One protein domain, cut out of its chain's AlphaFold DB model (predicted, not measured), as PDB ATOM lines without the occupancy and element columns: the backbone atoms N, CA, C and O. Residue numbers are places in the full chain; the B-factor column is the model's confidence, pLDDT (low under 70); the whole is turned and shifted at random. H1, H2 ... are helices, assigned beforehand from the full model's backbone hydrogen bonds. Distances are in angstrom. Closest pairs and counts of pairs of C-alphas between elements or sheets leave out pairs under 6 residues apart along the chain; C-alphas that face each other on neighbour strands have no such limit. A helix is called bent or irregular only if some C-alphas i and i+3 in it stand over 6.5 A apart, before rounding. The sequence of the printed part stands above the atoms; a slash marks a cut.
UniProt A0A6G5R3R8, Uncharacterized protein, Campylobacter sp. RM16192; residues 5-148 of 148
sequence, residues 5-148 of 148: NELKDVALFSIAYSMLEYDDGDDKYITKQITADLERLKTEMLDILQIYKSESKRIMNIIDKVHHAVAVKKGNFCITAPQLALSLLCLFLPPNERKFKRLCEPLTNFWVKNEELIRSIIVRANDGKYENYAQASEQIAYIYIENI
ATOM      1  N   ASN A   5    -118.359  92.842-108.552       90.12
ATOM      2  CA  ASN A   5    -118.968  91.898-107.609       90.12
ATOM      3  C   ASN A   5    -118.622  90.453-107.973       90.12
ATOM      4  O   ASN A   5    -118.279  89.675-107.097       90.12
ATOM      5  N   GLU A   6    -118.610  90.130-109.263       93.94
ATOM      6  CA  GLU A   6    -118.177  88.818-109.736       93.94
ATOM      7  C   GLU A   6    -116.711  88.533-109.387       93.94
ATOM      8  O   GLU A   6    -116.404  87.451-108.905       93.94
ATOM      9  N   LEU A   7    -115.807  89.513-109.512       95.25
ATOM     10  CA  LEU A   7    -114.412  89.336-109.074       95.25
ATOM     11  C   LEU A   7    -114.278  89.106-107.565       95.25
ATOM     12  O   LEU A   7    -113.377  88.389-107.144       95.25
ATOM     13  N   LYS A   8    -115.148  89.719-106.755       93.94
ATOM     14  CA  LYS A   8    -115.195  89.497-105.304       93.94
ATOM     15  C   LYS A   8    -115.677  88.087-104.971       93.94
ATOM     16  O   LYS A   8    -115.061  87.418-104.150       93.94
ATOM     17  N   ASP A   9    -116.732  87.632-105.643       94.50
ATOM     18  CA  ASP A   9    -117.252  86.273-105.479       94.50
ATOM     19  C   ASP A   9    -116.191  85.236-105.868       94.50
ATOM     20  O   ASP A   9    -115.938  84.291-105.125       94.50
ATOM     21  N   VAL A  10    -115.507  85.453-106.997       96.44
ATOM     22  CA  VAL A  10    -114.416  84.581-107.447       96.44
ATOM     23  C   VAL A  10    -113.221  84.650-106.496       96.44
ATOM     24  O   VAL A  10    -112.609  83.622-106.247       96.44
ATOM     25  N   ALA A  11    -112.906  85.805-105.906       96.75
ATOM     26  CA  ALA A  11    -111.848  85.907-104.902       96.75
ATOM     27  C   ALA A  11    -112.156  85.083-103.638       96.75
ATOM     28  O   ALA A  11    -111.288  84.341-103.187       96.75
ATOM     29  N   LEU A  12    -113.387  85.134-103.106       95.69
ATOM     30  CA  LEU A  12    -113.800  84.248-102.005       95.69
ATOM     31  C   LEU A  12    -113.732  82.773-102.409       95.69
ATOM     32  O   LEU A  12    -113.258  81.940-101.639       95.69
ATOM     33  N   PHE A  13    -114.157  82.457-103.632       97.12
ATOM     34  CA  PHE A  13    -114.084  81.108-104.180       97.12
ATOM     35  C   PHE A  13    -112.637  80.605-104.315       97.12
ATOM     36  O   PHE A  13    -112.347  79.465-103.964       97.12
ATOM     37  N   SER A  14    -111.709  81.459-104.760       96.69
ATOM     38  CA  SER A  14    -110.273  81.164-104.831       96.69
ATOM     39  C   SER A  14    -109.659  80.949-103.449       96.69
ATOM     40  O   SER A  14    -108.847  80.042-103.287       96.69
ATOM     41  N   ILE A  15    -110.062  81.738-102.444       95.31
ATOM     42  CA  ILE A  15    -109.629  81.530-101.055       95.31
ATOM     43  C   ILE A  15    -110.099  80.156-100.576       95.31
ATOM     44  O   ILE A  15    -109.278  79.373-100.106       95.31
ATOM     45  N   ALA A  16    -111.381  79.821-100.760       95.06
ATOM     46  CA  ALA A  16    -111.904  78.505-100.396       95.06
ATOM     47  C   ALA A  16    -111.140  77.366-101.098       95.06
ATOM     48  O   ALA A  16    -110.724  76.424-100.433       95.06
ATOM     49  N   TYR A  17    -110.869  77.485-102.404       95.19
ATOM     50  CA  TYR A  17    -110.059  76.509-103.143       95.19
ATOM     51  C   TYR A  17    -108.662  76.337-102.527       95.19
ATOM     52  O   TYR A  17    -108.256  75.220-102.225       95.19
ATOM     53  N   SER A  18    -107.949  77.440-102.272       91.94
ATOM     54  CA  SER A  18    -106.598  77.390-101.693       91.94
ATOM     55  C   SER A  18    -106.558  76.733-100.311       91.94
ATOM     56  O   SER A  18    -105.608  76.029 -99.989       91.94
ATOM     57  N   MET A  19    -107.609  76.914 -99.509       89.62
ATOM     58  CA  MET A  19    -107.733  76.316 -98.181       89.62
ATOM     59  C   MET A  19    -108.033  74.809 -98.241       89.62
ATOM     60  O   MET A  19    -107.611  74.082 -97.347       89.62
ATOM     61  N   LEU A  20    -108.720  74.335 -99.288       88.31
ATOM     62  CA  LEU A  20    -108.881  72.899 -99.556       88.31
ATOM     63  C   LEU A  20    -107.592  72.248-100.073       88.31
ATOM     64  O   LEU A  20    -107.373  71.068 -99.824       88.31
ATOM     65  N   GLU A  21    -106.758  73.003-100.787       85.94
ATOM     66  CA  GLU A  21    -105.450  72.541-101.273       85.94
ATOM     67  C   GLU A  21    -104.379  72.527-100.177       85.94
ATOM     68  O   GLU A  21    -103.407  71.795-100.293       85.94
ATOM     69  N   TYR A  22    -104.547  73.302 -99.101       76.25
ATOM     70  CA  TYR A  22    -103.581  73.361 -97.997       76.25
ATOM     71  C   TYR A  22    -103.556  72.085 -97.129       76.25
ATOM     72  O   TYR A  22    -102.758  71.984 -96.196       76.25
ATOM     73  N   ASP A  23    -104.427  71.112 -97.405       61.47
ATOM     74  CA  ASP A  23    -104.527  69.861 -96.655       61.47
ATOM     75  C   ASP A  23    -103.564  68.790 -97.205       61.47
ATOM     76  O   ASP A  23    -103.970  67.802 -97.811       61.47
ATOM     77  N   ASP A  24    -102.264  69.019 -96.993       48.09
ATOM     78  CA  ASP A  24    -101.154  68.100 -97.321       48.09
ATOM     79  C   ASP A  24    -100.800  67.149 -96.151       48.09
ATOM     80  O   ASP A  24     -99.735  66.526 -96.120       48.09
ATOM     81  N   GLY A  25    -101.667  67.033 -95.141       47.22
ATOM     82  CA  GLY A  25    -101.481  66.070 -94.059       47.22
ATOM     83  C   GLY A  25    -101.809  64.648 -94.516       47.22
ATOM     84  O   GLY A  25    -102.871  64.408 -95.082       47.22
ATOM     85  N   ASP A  26    -100.950  63.674 -94.195       45.22
ATOM     86  CA  ASP A  26    -101.168  62.227 -94.426       45.22
ATOM     87  C   ASP A  26    -102.506  61.680 -93.859       45.22
ATOM     88  O   ASP A  26    -102.934  60.569 -94.196       45.22
ATOM     89  N   ASP A  27    -103.208  62.468 -93.040       50.38
ATOM     90  CA  ASP A  27    -104.572  62.233 -92.570       50.38
ATOM     91  C   ASP A  27    -105.598  62.585 -93.663       50.38
ATOM     92  O   ASP A  27    -106.358  63.548 -93.556       50.38
ATOM     93  N   LYS A  28    -105.668  61.756 -94.715       53.66
ATOM     94  CA  LYS A  28    -106.799  61.758 -95.662       53.66
ATOM     95  C   LYS A  28    -108.104  61.873 -94.873       53.66
ATOM     96  O   LYS A  28    -108.345  61.038 -94.001       53.66
ATOM     97  N   TYR A  29    -108.930  62.878 -95.185       56.69
ATOM     98  CA  TYR A  29    -110.245  63.095 -94.568       56.69
ATOM     99  C   TYR A  29    -110.928  61.781 -94.215       56.69
ATOM    100  O   TYR A  29    -111.014  60.924 -95.085       56.69
ATOM    101  N   ILE A  30    -111.430  61.684 -92.978       59.94
ATOM    102  CA  ILE A  30    -112.303  60.679 -92.328       59.94
ATOM    103  C   ILE A  30    -112.522  59.340 -93.076       59.94
ATOM    104  O   ILE A  30    -112.356  58.279 -92.484       59.94
ATOM    105  N   THR A  31    -112.919  59.351 -94.355       67.88
ATOM    106  CA  THR A  31    -113.010  58.161 -95.214       67.88
ATOM    107  C   THR A  31    -112.458  58.407 -96.627       67.88
ATOM    108  O   THR A  31    -112.580  59.503 -97.171       67.88
ATOM    109  N   LYS A  32    -111.993  57.338 -97.300       76.12
ATOM    110  CA  LYS A  32    -111.580  57.367 -98.723       76.12
ATOM    111  C   LYS A  32    -112.635  57.973 -99.659       76.12
ATOM    112  O   LYS A  32    -112.272  58.596-100.651       76.12
ATOM    113  N   GLN A  33    -113.919  57.775 -99.352       79.94
ATOM    114  CA  GLN A  33    -115.016  58.335-100.141       79.94
ATOM    115  C   GLN A  33    -115.043  59.862-100.046       79.94
ATOM    116  O   GLN A  33    -115.113  60.528-101.069       79.94
ATOM    117  N   ILE A  34    -114.911  60.416 -98.836       76.75
ATOM    118  CA  ILE A  34    -114.884  61.871 -98.622       76.75
ATOM    119  C   ILE A  34    -113.654  62.486 -99.289       76.75
ATOM    120  O   ILE A  34    -113.758  63.548 -99.892       76.75
ATOM    121  N   THR A  35    -112.506  61.803 -99.241       79.94
ATOM    122  CA  THR A  35    -111.316  62.233 -99.984       79.94
ATOM    123  C   THR A  35    -111.603  62.315-101.486       79.94
ATOM    124  O   THR A  35    -111.327  63.339-102.099       79.94
ATOM    125  N   ALA A  36    -112.201  61.278-102.081       84.50
ATOM    126  CA  ALA A  36    -112.539  61.278-103.508       84.50
ATOM    127  C   ALA A  36    -113.570  62.362-103.871       84.50
ATOM    128  O   ALA A  36    -113.444  63.026-104.900       84.50
ATOM    129  N   ASP A  37    -114.566  62.563-103.010       86.50
ATOM    130  CA  ASP A  37    -115.576  63.607-103.166       86.50
ATOM    131  C   ASP A  37    -114.958  65.007-103.131       86.50
ATOM    132  O   ASP A  37    -115.339  65.867-103.929       86.50
ATOM    133  N   LEU A  38    -113.978  65.225-102.251       86.38
ATOM    134  CA  LEU A  38    -113.255  66.485-102.165       86.38
ATOM    135  C   LEU A  38    -112.351  66.710-103.377       86.38
ATOM    136  O   LEU A  38    -112.353  67.804-103.926       86.38
ATOM    137  N   GLU A  39    -111.629  65.692-103.848       88.62
ATOM    138  CA  GLU A  39    -110.818  65.802-105.068       88.62
ATOM    139  C   GLU A  39    -111.674  66.158-106.291       88.62
ATOM    140  O   GLU A  39    -111.311  67.028-107.090       88.62
ATOM    141  N   ARG A  40    -112.865  65.554-106.403       91.19
ATOM    142  CA  ARG A  40    -113.842  65.939-107.427       91.19
ATOM    143  C   ARG A  40    -114.258  67.399-107.268       91.19
ATOM    144  O   ARG A  40    -114.260  68.132-108.254       91.19
ATOM    145  N   LEU A  41    -114.585  67.827-106.047       93.00
ATOM    146  CA  LEU A  41    -114.975  69.208-105.767       93.00
ATOM    147  C   LEU A  41    -113.865  70.189-106.170       93.00
ATOM    148  O   LEU A  41    -114.136  71.136-106.904       93.00
ATOM    149  N   LYS A  42    -112.616  69.935-105.763       92.94
ATOM    150  CA  LYS A  42    -111.446  70.758-106.106       92.94
ATOM    151  C   LYS A  42    -111.229  70.841-107.615       92.94
ATOM    152  O   LYS A  42    -110.996  71.931-108.130       92.94
ATOM    153  N   THR A  43    -111.386  69.727-108.331       95.06
ATOM    154  CA  THR A  43    -111.300  69.700-109.801       95.06
ATOM    155  C   THR A  43    -112.341  70.633-110.431       95.06
ATOM    156  O   THR A  43    -111.993  71.492-111.237       95.06
ATOM    157  N   GLU A  44    -113.606  70.548-110.005       96.12
ATOM    158  CA  GLU A  44    -114.670  71.420-110.523       96.12
ATOM    159  C   GLU A  44    -114.453  72.898-110.165       96.12
ATOM    160  O   GLU A  44    -114.740  73.791-110.967       96.12
ATOM    161  N   MET A  45    -113.927  73.176-108.969       97.19
ATOM    162  CA  MET A  45    -113.548  74.532-108.575       97.19
ATOM    163  C   MET A  45    -112.437  75.076-109.477       97.19
ATOM    164  O   MET A  45    -112.530  76.214-109.942       97.19
ATOM    165  N   LEU A  46    -111.406  74.274-109.758       96.31
ATOM    166  CA  LEU A  46    -110.294  74.666-110.617       96.31
ATOM    167  C   LEU A  46    -110.770  74.996-112.035       96.31
ATOM    168  O   LEU A  46    -110.366  76.027-112.576       96.31
ATOM    169  N   ASP A  47    -111.664  74.186-112.602       97.00
ATOM    170  CA  ASP A  47    -112.251  74.428-113.925       97.00
ATOM    171  C   ASP A  47    -112.943  75.797-113.997       97.00
ATOM    172  O   ASP A  47    -112.757  76.552-114.956       97.00
ATOM    173  N   ILE A  48    -113.684  76.173-112.951       97.00
ATOM    174  CA  ILE A  48    -114.314  77.495-112.867       97.00
ATOM    175  C   ILE A  48    -113.264  78.596-112.754       97.00
ATOM    176  O   ILE A  48    -113.369  79.614-113.436       97.00
ATOM    177  N   LEU A  49    -112.232  78.410-111.927       96.69
ATOM    178  CA  LEU A  49    -111.161  79.395-111.776       96.69
ATOM    179  C   LEU A  49    -110.406  79.640-113.093       96.69
ATOM    180  O   LEU A  49    -110.000  80.775-113.354       96.69
ATOM    181  N   GLN A  50    -110.280  78.631-113.966       96.75
ATOM    182  CA  GLN A  50    -109.668  78.803-115.290       96.75
ATOM    183  C   GLN A  50    -110.443  79.775-116.192       96.75
ATOM    184  O   GLN A  50    -109.816  80.480-116.988       96.75
ATOM    185  N   ILE A  51    -111.768  79.898-116.033       96.12
ATOM    186  CA  ILE A  51    -112.591  80.884-116.765       96.12
ATOM    187  C   ILE A  51    -112.099  82.314-116.484       96.12
ATOM    188  O   ILE A  51    -112.133  83.181-117.358       96.12
ATOM    189  N   TYR A  52    -111.576  82.552-115.279       96.31
ATOM    190  CA  TYR A  52    -111.147  83.864-114.796       96.31
ATOM    191  C   TYR A  52    -109.632  84.092-114.891       96.31
ATOM    192  O   TYR A  52    -109.113  85.065-114.339       96.31
ATOM    193  N   LYS A  53    -108.895  83.241-115.621       95.31
ATOM    194  CA  LYS A  53    -107.426  83.301-115.718       95.31
ATOM    195  C   LYS A  53    -106.894  84.669-116.162       95.31
ATOM    196  O   LYS A  53    -105.891  85.145-115.622       95.31
ATOM    197  N   SER A  54    -107.570  85.328-117.105       96.31
ATOM    198  CA  SER A  54    -107.213  86.673-117.583       96.31
ATOM    199  C   SER A  54    -107.378  87.768-116.519       96.31
ATOM    200  O   SER A  54    -106.723  88.804-116.601       96.31
ATOM    201  N   GLU A  55    -108.202  87.535-115.496       96.81
ATOM    202  CA  GLU A  55    -108.477  88.466-114.396       96.81
ATOM    203  C   GLU A  55    -107.695  88.128-113.115       96.81
ATOM    204  O   GLU A  55    -107.833  88.822-112.104       96.81
ATOM    205  N   SER A  56    -106.844  87.098-113.154       94.50
ATOM    206  CA  SER A  56    -106.079  86.574-112.011       94.50
ATOM    207  C   SER A  56    -105.395  87.665-111.185       94.50
ATOM    208  O   SER A  56    -105.553  87.708-109.970       94.50
ATOM    209  N   LYS A  57    -104.720  88.627-111.826       96.75
ATOM    210  CA  LYS A  57    -104.068  89.748-111.125       96.75
ATOM    211  C   LYS A  57    -105.053  90.597-110.310       96.75
ATOM    212  O   LYS A  57    -104.728  91.052-109.217       96.75
ATOM    213  N   ARG A  58    -106.253  90.851-110.839       96.62
ATOM    214  CA  ARG A  58    -107.278  91.647-110.144       96.62
ATOM    215  C   ARG A  58    -107.888  90.867-108.987       96.62
ATOM    216  O   ARG A  58    -108.140  91.469-107.950       96.62
ATOM    217  N   ILE A  59    -108.081  89.562-109.168       96.94
ATOM    218  CA  ILE A  59    -108.550  88.643-108.127       96.94
ATOM    219  C   ILE A  59    -107.531  88.578-106.985       96.94
ATOM    220  O   ILE A  59    -107.900  88.835-105.844       96.94
ATOM    221  N   MET A  60    -106.244  88.376-107.284       96.44
ATOM    222  CA  MET A  60    -105.175  88.348-106.275       96.44
ATOM    223  C   MET A  60    -105.107  89.643-105.462       96.44
ATOM    224  O   MET A  60    -105.094  89.601-104.239       96.44
ATOM    225  N   ASN A  61    -105.205  90.806-106.112       97.00
ATOM    226  CA  ASN A  61    -105.238  92.087-105.400       97.00
ATOM    227  C   ASN A  61    -106.437  92.230-104.439       97.00
ATOM    228  O   ASN A  61    -106.379  93.035-103.509       97.00
ATOM    229  N   ILE A  62    -107.559  91.551-104.704       96.56
ATOM    230  CA  ILE A  62    -108.710  91.516-103.789       96.56
ATOM    231  C   ILE A  62    -108.392  90.576-102.626       96.56
ATOM    232  O   ILE A  62    -108.556  90.976-101.478       96.56
ATOM    233  N   ILE A  63    -107.888  89.378-102.923       95.81
ATOM    234  CA  ILE A  63    -107.491  88.372-101.932       95.81
ATOM    235  C   ILE A  63    -106.490  88.958-100.926       95.81
ATOM    236  O   ILE A  63    -106.734  88.888 -99.724       95.81
ATOM    237  N   ASP A  64    -105.437  89.631-101.396       94.31
ATOM    238  CA  ASP A  64    -104.418  90.249-100.536       94.31
ATOM    239  C   ASP A  64    -105.030  91.271 -99.571       94.31
ATOM    240  O   ASP A  64    -104.725  91.290 -98.377       94.31
ATOM    241  N   LYS A  65    -105.955  92.105-100.061       93.44
ATOM    242  CA  LYS A  65    -106.660  93.088 -99.224       93.44
ATOM    243  C   LYS A  65    -107.501  92.417 -98.149       93.44
ATOM    244  O   LYS A  65    -107.498  92.884 -97.011       93.44
ATOM    245  N   VAL A  66    -108.201  91.337 -98.498       92.62
ATOM    246  CA  VAL A  66    -109.008  90.582 -97.536       92.62
ATOM    247  C   VAL A  66    -108.117  89.919 -96.494       92.62
ATOM    248  O   VAL A  66    -108.375  90.088 -95.307       92.62
ATOM    249  N   HIS A  67    -107.040  89.242 -96.896       89.81
ATOM    250  CA  HIS A  67    -106.106  88.629 -95.952       89.81
ATOM    251  C   HIS A  67    -105.494  89.654 -94.999       89.81
ATOM    252  O   HIS A  67    -105.442  89.405 -93.796       89.81
ATOM    253  N   HIS A  68    -105.101  90.831 -95.493       88.12
ATOM    254  CA  HIS A  68    -104.629  91.910 -94.628       88.12
ATOM    255  C   HIS A  68    -105.703  92.377 -93.639       88.12
ATOM    256  O   HIS A  68    -105.408  92.532 -92.456       88.12
ATOM    257  N   ALA A  69    -106.948  92.569 -94.083       87.56
ATOM    258  CA  ALA A  69    -108.042  92.975 -93.202       87.56
ATOM    259  C   ALA A  69    -108.351  91.916 -92.128       87.56
ATOM    260  O   ALA A  69    -108.526  92.252 -90.955       87.56
ATOM    261  N   VAL A  70    -108.361  90.636 -92.514       85.50
ATOM    262  CA  VAL A  70    -108.553  89.497 -91.606       85.50
ATOM    263  C   VAL A  70    -107.409  89.427 -90.591       85.50
ATOM    264  O   VAL A  70    -107.673  89.321 -89.399       85.50
ATOM    265  N   ALA A  71    -106.153  89.562 -91.029       82.94
ATOM    266  CA  ALA A  71    -104.976  89.496 -90.160       82.94
ATOM    267  C   ALA A  71    -104.940  90.610 -89.097       82.94
ATOM    268  O   ALA A  71    -104.399  90.417 -88.007       82.94
ATOM    269  N   VAL A  72    -105.524  91.777 -89.389       81.75
ATOM    270  CA  VAL A  72    -105.636  92.884 -88.425       81.75
ATOM    271  C   VAL A  72    -106.707  92.610 -87.359       81.75
ATOM    272  O   VAL A  72    -106.589  93.110 -86.234       81.75
ATOM    273  N   LYS A  73    -107.732  91.794 -87.653       76.94
ATOM    274  CA  LYS A  73    -108.705  91.358 -86.642       76.94
ATOM    275  C   LYS A  73    -108.035  90.335 -85.712       76.94
ATOM    276  O   LYS A  73    -107.946  89.152 -86.017       76.94
ATOM    277  N   LYS A  74    -107.562  90.798 -84.550       57.75
ATOM    278  CA  LYS A  74    -106.981  89.948 -83.495       57.75
ATOM    279  C   LYS A  74    -108.029  88.963 -82.962       57.75
ATOM    280  O   LYS A  74    -108.840  89.335 -82.119       57.75
ATOM    281  N   GLY A  75    -107.994  87.719 -83.427       61.66
ATOM    282  CA  GLY A  75    -108.771  86.613 -82.870       61.66
ATOM    283  C   GLY A  75    -107.918  85.352 -82.784       61.66
ATOM    284  O   GLY A  75    -107.219  85.007 -83.733       61.66
ATOM    285  N   ASN A  76    -107.953  84.682 -81.631       62.34
ATOM    286  CA  ASN A  76    -107.314  83.381 -81.448       62.34
ATOM    287  C   ASN A  76    -108.311  82.309 -81.875       62.34
ATOM    288  O   ASN A  76    -109.158  81.900 -81.082       62.34
ATOM    289  N   PHE A  77    -108.230  81.887 -83.131       66.06
ATOM    290  CA  PHE A  77    -109.089  80.839 -83.660       66.06
ATOM    291  C   PHE A  77    -108.281  79.562 -83.875       66.06
ATOM    292  O   PHE A  77    -107.243  79.579 -84.535       66.06
ATOM    293  N   CYS A  78    -108.777  78.448 -83.344       67.75
ATOM    294  CA  CYS A  78    -108.327  77.120 -83.739       67.75
ATOM    295  C   CYS A  78    -109.311  76.604 -84.784       67.75
ATOM    296  O   CYS A  78    -110.479  76.394 -84.472       67.75
ATOM    297  N   ILE A  79    -108.845  76.469 -86.023       74.75
ATOM    298  CA  ILE A  79    -109.632  75.993 -87.161       74.75
ATOM    299  C   ILE A  79    -108.773  75.094 -88.039       74.75
ATOM    300  O   ILE A  79    -107.549  75.229 -88.063       74.75
ATOM    301  N   THR A  80    -109.415  74.210 -88.796       79.06
ATOM    302  CA  THR A  80    -108.762  73.535 -89.919       79.06
ATOM    303  C   THR A  80    -109.026  74.326 -91.207       79.06
ATOM    304  O   THR A  80    -110.109  74.898 -91.380       79.06
ATOM    305  N   ALA A  81    -108.043  74.390 -92.113       83.31
ATOM    306  CA  ALA A  81    -108.214  75.053 -93.412       83.31
ATOM    307  C   ALA A  81    -109.409  74.479 -94.214       83.31
ATOM    308  O   ALA A  81    -110.222  75.265 -94.709       83.31
ATOM    309  N   PRO A  82    -109.638  73.151 -94.221       83.62
ATOM    310  CA  PRO A  82    -110.838  72.552 -94.798       83.62
ATOM    311  C   PRO A  82    -112.167  73.054 -94.240       83.62
ATOM    312  O   PRO A  82    -113.078  73.386 -95.000       83.62
ATOM    313  N   GLN A  83    -112.297  73.132 -92.912       85.19
ATOM    314  CA  GLN A  83    -113.525  73.615 -92.279       85.19
ATOM    315  C   GLN A  83    -113.794  75.070 -92.649       85.19
ATOM    316  O   GLN A  83    -114.940  75.423 -92.925       85.19
ATOM    317  N   LEU A  84    -112.754  75.906 -92.713       88.19
ATOM    318  CA  LEU A  84    -112.893  77.284 -93.178       88.19
ATOM    319  C   LEU A  84    -113.337  77.345 -94.644       88.19
ATOM    320  O   LEU A  84    -114.254  78.099 -94.967       88.19
ATOM    321  N   ALA A  85    -112.734  76.546 -95.524       91.31
ATOM    322  CA  ALA A  85    -113.105  76.503 -96.934       91.31
ATOM    323  C   ALA A  85    -114.575  76.119 -97.138       91.31
ATOM    324  O   ALA A  85    -115.311  76.795 -97.856       91.31
ATOM    325  N   LEU A  86    -115.014  75.052 -96.470       91.06
ATOM    326  CA  LEU A  86    -116.387  74.568 -96.553       91.06
ATOM    327  C   LEU A  86    -117.363  75.572 -95.932       91.06
ATOM    328  O   LEU A  86    -118.417  75.828 -96.513       91.06
ATOM    329  N   SER A  87    -116.987  76.200 -94.811       91.44
ATOM    330  CA  SER A  87    -117.778  77.269 -94.186       91.44
ATOM    331  C   SER A  87    -117.949  78.450 -95.142       91.44
ATOM    332  O   SER A  87    -119.063  78.929 -95.323       91.44
ATOM    333  N   LEU A  88    -116.879  78.883 -95.823       93.38
ATOM    334  CA  LEU A  88    -116.963  79.920 -96.852       93.38
ATOM    335  C   LEU A  88    -117.977  79.534 -97.931       93.38
ATOM    336  O   LEU A  88    -118.922  80.286 -98.163       93.38
ATOM    337  N   LEU A  89    -117.824  78.360 -98.553       94.44
ATOM    338  CA  LEU A  89    -118.720  77.905 -99.623       94.44
ATOM    339  C   LEU A  89    -120.186  77.859 -99.165       94.44
ATOM    340  O   LEU A  89    -121.057  78.357 -99.876       94.44
ATOM    341  N   CYS A  90    -120.455  77.327 -97.971       92.56
ATOM    342  CA  CYS A  90    -121.801  77.256 -97.402       92.56
ATOM    343  C   CYS A  90    -122.402  78.620 -97.054       92.56
ATOM    344  O   CYS A  90    -123.622  78.741 -97.063       92.56
ATOM    345  N   LEU A  91    -121.586  79.626 -96.742       91.31
ATOM    346  CA  LEU A  91    -122.072  80.946 -96.344       91.31
ATOM    347  C   LEU A  91    -122.185  81.922 -97.512       91.31
ATOM    348  O   LEU A  91    -123.078  82.756 -97.510       91.31
ATOM    349  N   PHE A  92    -121.304  81.884 -98.514       91.88
ATOM    350  CA  PHE A  92    -121.322  82.919 -99.558       91.88
ATOM    351  C   PHE A  92    -121.998  82.485-100.857       91.88
ATOM    352  O   PHE A  92    -122.377  83.363-101.627       91.88
ATOM    353  N   LEU A  93    -122.139  81.188-101.147       91.94
ATOM    354  CA  LEU A  93    -122.774  80.728-102.388       91.94
ATOM    355  C   LEU A  93    -124.314  80.776-102.353       91.94
ATOM    356  O   LEU A  93    -124.897  81.224-103.348       91.94
ATOM    357  N   PRO A  94    -124.999  80.383-101.256       89.06
ATOM    358  CA  PRO A  94    -126.459  80.366-101.223       89.06
ATOM    359  C   PRO A  94    -127.097  81.756-101.390       89.06
ATOM    360  O   PRO A  94    -126.610  82.735-100.828       89.06
ATOM    361  N   PRO A  95    -128.242  81.886-102.084       80.88
ATOM    362  CA  PRO A  95    -128.896  83.184-102.286       80.88
ATOM    363  C   PRO A  95    -129.350  83.891-100.996       80.88
ATOM    364  O   PRO A  95    -129.310  85.124-100.915       80.88
ATOM    365  N   ASN A  96    -129.806  83.123-100.003       79.12
ATOM    366  CA  ASN A  96    -130.348  83.623 -98.736       79.12
ATOM    367  C   ASN A  96    -129.270  84.317 -97.890       79.12
ATOM    368  O   ASN A  96    -129.497  85.420 -97.393       79.12
ATOM    369  N   GLU A  97    -128.074  83.742 -97.825       78.44
ATOM    370  CA  GLU A  97    -126.952  84.299 -97.060       78.44
ATOM    371  C   GLU A  97    -126.392  85.590 -97.680       78.44
ATOM    372  O   GLU A  97    -125.778  86.433 -97.026       78.44
ATOM    373  N   ARG A  98    -126.675  85.812 -98.966       78.75
ATOM    374  CA  ARG A  98    -126.191  86.967 -99.732       78.75
ATOM    375  C   ARG A  98    -127.155  88.141 -99.771       78.75
ATOM    376  O   ARG A  98    -126.960  89.060-100.574       78.75
ATOM    377  N   LYS A  99    -128.211  88.124 -98.951       80.12
ATOM    378  CA  LYS A  99    -129.270  89.150 -98.961       80.12
ATOM    379  C   LYS A  99    -129.852  89.342-100.373       80.12
ATOM    380  O   LYS A  99    -130.015  90.474-100.826       80.12
ATOM    381  N   PHE A 100    -130.096  88.240-101.088       73.81
ATOM    382  CA  PHE A 100    -130.626  88.208-102.460       73.81
ATOM    383  C   PHE A 100    -129.728  88.830-103.546       73.81
ATOM    384  O   PHE A 100    -130.180  89.059-104.671       73.81
ATOM    385  N   LYS A 101    -128.442  89.084-103.266       80.31
ATOM    386  CA  LYS A 101    -127.483  89.447-104.318       80.31
ATOM    387  C   LYS A 101    -127.240  88.251-105.237       80.31
ATOM    388  O   LYS A 101    -126.962  87.145-104.779       80.31
ATOM    389  N   ARG A 102    -127.327  88.489-106.547       83.56
ATOM    390  CA  ARG A 102    -127.170  87.452-107.570       83.56
ATOM    391  C   ARG A 102    -125.709  87.006-107.691       83.56
ATOM    392  O   ARG A 102    -124.812  87.841-107.793       83.56
ATOM    393  N   LEU A 103    -125.499  85.692-107.726       90.00
ATOM    394  CA  LEU A 103    -124.219  85.054-108.040       90.00
ATOM    395  C   LEU A 103    -123.979  85.060-109.544       90.00
ATOM    396  O   LEU A 103    -124.931  85.012-110.324       90.00
ATOM    397  N   CYS A 104    -122.714  85.135-109.957       90.44
ATOM    398  CA  CYS A 104    -122.404  84.912-111.361       90.44
ATOM    399  C   CYS A 104    -122.825  83.491-111.758       90.44
ATOM    400  O   CYS A 104    -122.891  82.576-110.932       90.44
ATOM    401  N   GLU A 105    -123.168  83.317-113.026       92.56
ATOM    402  CA  GLU A 105    -123.724  82.062-113.525       92.56
ATOM    403  C   GLU A 105    -122.804  80.850-113.287       92.56
ATOM    404  O   GLU A 105    -123.314  79.850-112.778       92.56
ATOM    405  N   PRO A 106    -121.469  80.921-113.504       94.38
ATOM    406  CA  PRO A 106    -120.586  79.785-113.231       94.38
ATOM    407  C   PRO A 106    -120.651  79.308-111.776       94.38
ATOM    408  O   PRO A 106    -120.794  78.115-111.518       94.38
ATOM    409  N   LEU A 107    -120.621  80.241-110.821       94.94
ATOM    410  CA  LEU A 107    -120.689  79.916-109.395       94.94
ATOM    411  C   LEU A 107    -122.109  79.509-108.957       94.94
ATOM    412  O   LEU A 107    -122.256  78.689-108.055       94.94
ATOM    413  N   THR A 108    -123.154  80.017-109.620       94.31
ATOM    414  CA  THR A 108    -124.543  79.561-109.407       94.31
ATOM    415  C   THR A 108    -124.689  78.097-109.792       94.31
ATOM    416  O   THR A 108    -125.185  77.295-109.004       94.31
ATOM    417  N   ASN A 109    -124.218  77.741-110.986       95.00
ATOM    418  CA  ASN A 109    -124.299  76.379-111.503       95.00
ATOM    419  C   ASN A 109    -123.466  75.418-110.651       95.00
ATOM    420  O   ASN A 109    -123.916  74.312-110.354       95.00
ATOM    421  N   PHE A 110    -122.289  75.862-110.201       96.19
ATOM    422  CA  PHE A 110    -121.473  75.116-109.251       96.19
ATOM    423  C   PHE A 110    -122.215  74.819-107.953       96.19
ATOM    424  O   PHE A 110    -122.234  73.667-107.523       96.19
ATOM    425  N   TRP A 111    -122.833  75.837-107.345       95.06
ATOM    426  CA  TRP A 111    -123.560  75.671-106.090       95.06
ATOM    427  C   TRP A 111    -124.736  74.713-106.248       95.06
ATOM    428  O   TRP A 111    -124.820  73.739-105.513       95.06
ATOM    429  N   VAL A 112    -125.590  74.926-107.253       94.31
ATOM    430  CA  VAL A 112    -126.759  74.064-107.505       94.31
ATOM    431  C   VAL A 112    -126.349  72.603-107.702       94.31
ATOM    432  O   VAL A 112    -127.033  71.702-107.231       94.31
ATOM    433  N   LYS A 113    -125.221  72.359-108.374       95.88
ATOM    434  CA  LYS A 113    -124.712  71.006-108.620       95.88
ATOM    435  C   LYS A 113    -124.097  70.354-107.374       95.88
ATOM    436  O   LYS A 113    -124.184  69.137-107.234       95.88
ATOM    437  N   ASN A 114    -123.450  71.134-106.505       95.31
ATOM    438  CA  ASN A 114    -122.601  70.614-105.427       95.31
ATOM    439  C   ASN A 114    -123.124  70.890-104.009       95.31
ATOM    440  O   ASN A 114    -122.493  70.452-103.051       95.31
ATOM    441  N   GLU A 115    -124.257  71.578-103.841       94.25
ATOM    442  CA  GLU A 115    -124.799  71.978-102.535       94.25
ATOM    443  C   GLU A 115    -124.902  70.802-101.555       94.25
ATOM    444  O   GLU A 115    -124.341  70.862-100.460       94.25
ATOM    445  N   GLU A 116    -125.574  69.717-101.950       92.50
ATOM    446  CA  GLU A 116    -125.755  68.544-101.085       92.50
ATOM    447  C   GLU A 116    -124.415  67.920-100.682       92.50
ATOM    448  O   GLU A 116    -124.226  67.527 -99.529       92.50
ATOM    449  N   LEU A 117    -123.457  67.883-101.612       91.38
ATOM    450  CA  LEU A 117    -122.123  67.352-101.364       91.38
ATOM    451  C   LEU A 117    -121.371  68.208-100.344       91.38
ATOM    452  O   LEU A 117    -120.875  67.684 -99.351       91.38
ATOM    453  N   ILE A 118    -121.308  69.521-100.573       92.50
ATOM    454  CA  ILE A 118    -120.598  70.467 -99.706       92.50
ATOM    455  C   ILE A 118    -121.198  70.422 -98.295       92.50
ATOM    456  O   ILE A 118    -120.457  70.310 -97.317       92.50
ATOM    457  N   ARG A 119    -122.535  70.422 -98.186       90.75
ATOM    458  CA  ARG A 119    -123.245  70.301 -96.903       90.75
ATOM    459  C   ARG A 119    -122.970  68.966 -96.207       90.75
ATOM    460  O   ARG A 119    -122.767  68.937 -94.999       90.75
ATOM    461  N   SER A 120    -122.914  67.864 -96.950       88.38
ATOM    462  CA  SER A 120    -122.550  66.556 -96.394       88.38
ATOM    463  C   SER A 120    -121.111  66.542 -95.862       88.38
ATOM    464  O   SER A 120    -120.863  66.028 -94.770       88.38
ATOM    465  N   ILE A 121    -120.155  67.115 -96.600       85.44
ATOM    466  CA  ILE A 121    -118.744  67.136 -96.190       85.44
ATOM    467  C   ILE A 121    -118.559  68.011 -94.944       85.44
ATOM    468  O   ILE A 121    -117.898  67.565 -94.010       85.44
ATOM    469  N   ILE A 122    -119.156  69.208 -94.884       85.19
ATOM    470  CA  ILE A 122    -118.999  70.100 -93.722       85.19
ATOM    471  C   ILE A 122    -119.622  69.519 -92.453       85.19
ATOM    472  O   ILE A 122    -118.998  69.585 -91.399       85.19
ATOM    473  N   VAL A 123    -120.799  68.885 -92.550       84.44
ATOM    474  CA  VAL A 123    -121.424  68.199 -91.407       84.44
ATOM    475  C   VAL A 123    -120.486  67.122 -90.880       84.44
ATOM    476  O   VAL A 123    -120.187  67.096 -89.697       84.44
ATOM    477  N   ARG A 124    -119.905  66.300 -91.758       78.88
ATOM    478  CA  ARG A 124    -118.958  65.256 -91.339       78.88
ATOM    479  C   ARG A 124    -117.643  65.811 -90.796       78.88
ATOM    480  O   ARG A 124    -117.074  65.217 -89.887       78.88
ATOM    481  N   ALA A 125    -117.147  66.916 -91.352       74.56
ATOM    482  CA  ALA A 125    -115.960  67.599 -90.844       74.56
ATOM    483  C   ALA A 125    -116.199  68.171 -89.434       74.56
ATOM    484  O   ALA A 125    -115.269  68.210 -88.627       74.56
ATOM    485  N   ASN A 126    -117.440  68.566 -89.141       74.44
ATOM    486  CA  ASN A 126    -117.852  69.114 -87.857       74.44
ATOM    487  C   ASN A 126    -118.281  68.035 -86.851       74.44
ATOM    488  O   ASN A 126    -117.932  68.168 -85.697       74.44
ATOM    489  N   ASP A 127    -118.898  66.926 -87.246       70.69
ATOM    490  CA  ASP A 127    -119.349  65.858 -86.327       70.69
ATOM    491  C   ASP A 127    -118.210  64.906 -85.882       70.69
ATOM    492  O   ASP A 127    -118.436  63.774 -85.447       70.69
ATOM    493  N   GLY A 128    -116.954  65.323 -86.057       67.38
ATOM    494  CA  GLY A 128    -115.767  64.495 -85.864       67.38
ATOM    495  C   GLY A 128    -114.776  65.055 -84.845       67.38
ATOM    496  O   GLY A 128    -115.102  65.818 -83.942       67.38
ATOM    497  N   LYS A 129    -113.497  64.712 -85.029       66.00
ATOM    498  CA  LYS A 129    -112.369  65.149 -84.178       66.00
ATOM    499  C   LYS A 129    -112.261  66.678 -84.017       66.00
ATOM    500  O   LYS A 129    -111.614  67.148 -83.084       66.00
ATOM    501  N   TYR A 130    -112.864  67.442 -84.929       67.06
ATOM    502  CA  TYR A 130    -112.719  68.890 -85.055       67.06
ATOM    503  C   TYR A 130    -114.018  69.670 -84.785       67.06
ATOM    504  O   TYR A 130    -114.105  70.843 -85.146       67.06
ATOM    505  N   GLU A 131    -115.006  69.061 -84.120       73.56
ATOM    506  CA  GLU A 131    -116.292  69.694 -83.769       73.56
ATOM    507  C   GLU A 131    -116.129  71.026 -83.035       73.56
ATOM    508  O   GLU A 131    -116.726  72.035 -83.407       73.56
ATOM    509  N   ASN A 132    -115.218  71.064 -82.060       75.19
ATOM    510  CA  ASN A 132    -114.929  72.258 -81.263       75.19
ATOM    511  C   ASN A 132    -114.418  73.453 -82.094       75.19
ATOM    512  O   ASN A 132    -114.338  74.567 -81.580       75.19
ATOM    513  N   TYR A 133    -114.053  73.236 -83.361       77.56
ATOM    514  CA  TYR A 133    -113.554  74.265 -84.272       77.56
ATOM    515  C   TYR A 133    -114.614  74.779 -85.254       77.56
ATOM    516  O   TYR A 133    -114.389  75.808 -85.889       77.56
ATOM    517  N   ALA A 134    -115.780  74.128 -85.344       79.12
ATOM    518  CA  ALA A 134    -116.839  74.472 -86.294       79.12
ATOM    519  C   ALA A 134    -117.345  75.915 -86.118       79.12
ATOM    520  O   ALA A 134    -117.459  76.678 -87.077       79.12
ATOM    521  N   GLN A 135    -117.583  76.331 -84.870       82.38
ATOM    522  CA  GLN A 135    -118.031  77.695 -84.581       82.38
ATOM    523  C   GLN A 135    -116.956  78.732 -84.947       82.38
ATOM    524  O   GLN A 135    -117.262  79.795 -85.485       82.38
ATOM    525  N   ALA A 136    -115.686  78.423 -84.674       81.12
ATOM    526  CA  ALA A 136    -114.572  79.306 -85.000       81.12
ATOM    527  C   ALA A 136    -114.367  79.430 -86.522       81.12
ATOM    528  O   ALA A 136    -114.068  80.523 -87.008       81.12
ATOM    529  N   SER A 137    -114.565  78.347 -87.288       82.06
ATOM    530  CA  SER A 137    -114.445  78.379 -88.750       82.06
ATOM    531  C   SER A 137    -115.550  79.203 -89.395       82.06
ATOM    532  O   SER A 137    -115.268  79.984 -90.304       82.06
ATOM    533  N   GLU A 138    -116.779  79.100 -88.890       86.25
ATOM    534  CA  GLU A 138    -117.901  79.922 -89.343       86.25
ATOM    535  C   GLU A 138    -117.671  81.411 -89.034       86.25
ATOM    536  O   GLU A 138    -117.816  82.265 -89.910       86.25
ATOM    537  N   GLN A 139    -117.218  81.733 -87.815       86.31
ATOM    538  CA  GLN A 139    -116.890  83.108 -87.422       86.31
ATOM    539  C   GLN A 139    -115.812  83.723 -88.318       86.31
ATOM    540  O   GLN A 139    -115.968  84.855 -88.781       86.31
ATOM    541  N   ILE A 140    -114.733  82.987 -88.608       86.94
ATOM    542  CA  ILE A 140    -113.707  83.468 -89.538       86.94
ATOM    543  C   ILE A 140    -114.279  83.622 -90.949       86.94
ATOM    544  O   ILE A 140    -114.000  84.631 -91.598       86.94
ATOM    545  N   ALA A 141    -115.089  82.680 -91.433       90.00
ATOM    546  CA  ALA A 141    -115.691  82.774 -92.759       90.00
ATOM    547  C   ALA A 141    -116.540  84.051 -92.914       90.00
ATOM    548  O   ALA A 141    -116.399  84.757 -93.916       90.00
ATOM    549  N   TYR A 142    -117.322  84.428 -91.897       90.69
ATOM    550  CA  TYR A 142    -118.018  85.719 -91.883       90.69
ATOM    551  C   TYR A 142    -117.057  86.910 -91.947       90.69
ATOM    552  O   TYR A 142    -117.308  87.847 -92.703       90.69
ATOM    553  N   ILE A 143    -115.921  86.872 -91.239       89.31
ATOM    554  CA  ILE A 143    -114.908  87.936 -91.329       89.31
ATOM    555  C   ILE A 143    -114.400  88.087 -92.770       89.31
ATOM    556  O   ILE A 143    -114.290  89.214 -93.252       89.31
ATOM    557  N   TYR A 144    -114.119  86.988 -93.473       90.81
ATOM    558  CA  TYR A 144    -113.720  87.035 -94.885       90.81
ATOM    559  C   TYR A 144    -114.815  87.654 -95.766       90.81
ATOM    560  O   TYR A 144    -114.534  88.558 -96.554       90.81
ATOM    561  N   ILE A 145    -116.067  87.216 -95.600       90.56
ATOM    562  CA  ILE A 145    -117.218  87.693 -96.382       90.56
ATOM    563  C   ILE A 145    -117.509  89.180 -96.127       90.56
ATOM    564  O   ILE A 145    -117.898  89.899 -97.043       90.56
ATOM    565  N   GLU A 146    -117.306  89.676 -94.908       89.56
ATOM    566  CA  GLU A 146    -117.513  91.089 -94.569       89.56
ATOM    567  C   GLU A 146    -116.448  92.024 -95.156       89.56
ATOM    568  O   GLU A 146    -116.719  93.210 -95.351       89.56
ATOM    569  N   ASN A 147    -115.237  91.518 -95.407       87.94
ATOM    570  CA  ASN A 147    -114.088  92.332 -95.817       87.94
ATOM    571  C   ASN A 147    -113.804  92.298 -97.330       87.94
ATOM    572  O   ASN A 147    -112.868  92.959 -97.784       87.94
ATOM    573  N   ILE A 148    -114.614  91.565 -98.106       86.50
ATOM    574  CA  ILE A 148    -114.504  91.423 -99.571       86.50
ATOM    575  C   ILE A 148    -114.988  92.658-100.346       86.50
ATOM    576  O   ILE A 148    -116.028  93.288-100.034       86.50
TER     577      ILE A 148
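AT A GLANCE: This is residues 5 to 148 of the 148 residues of an uncharacterized protein of Campylobacter sp. RM16192 (UniProt A0A6G5R3R8). A rounded ball of helices has the short helix H4 in its core, with H1, H6 and H5b, one arm of the bent helix H5, packed round it. H2 folds back on H1 as a hairpin, H5a packs on H2, and H3 crosses H1 and packs on the last part of H6. The printed part has 144 residues, class all helix, H1 to H6 in chain order, no named strand; it is compact, radius of gyration of the C-alphas 14.5 A, spans 37 by 35 by 29 A.

HOW THE PARTS SIT: H5, residues 105 to 126, was assigned as one helix by its hydrogen bonds but is bent, C-alphas 113 and 116 being 8.0 A apart; arms H5a, 105 to 113, and H5b, 116 to 126, stand at a steep tilt of 69.6 degrees, only just short of about perpendicular. H5b touches H4, residues 81 to 92; closest C-alphas Leu 86 and Ile 122, 5.9 A. H4 touches H6, residues 131 to 147, at Leu 84 and Ser 137, closest C-alphas 4.8 A. H4 touches H1, residues 5 to 21, at a shallow tilt of 25 degrees, opposite ways; closest C-alphas Ala 16 and Ala 85, 4.2 A. H1 touches residues 42 to 49 of H2, residues 32 to 51, a hairpin. Residues 58 to 63 of H3, residues 53 to 72, touch H1 about perpendicular, 75 degrees. Every O i to N i+4 pair is within hydrogen-bond range in H1, H4, H5a and H5b; 15 of 16 in H2, 13 of 16 in H3, 11 of 13 in H6.

IN THESE COORDINATES: H1 begins at C-alpha 5 (-118.968, 91.898, -107.609); H6 ends at C-alpha 147 (-114.088, 92.332, -95.817). H2 measures 29.7 A, H3 29.0 A.

THE WHOLE: The printed part has no cut. The H4 to H5 link is long. Residues 23 to 31, 74 to 78 and 128 to 130 are under 70 in pLDDT.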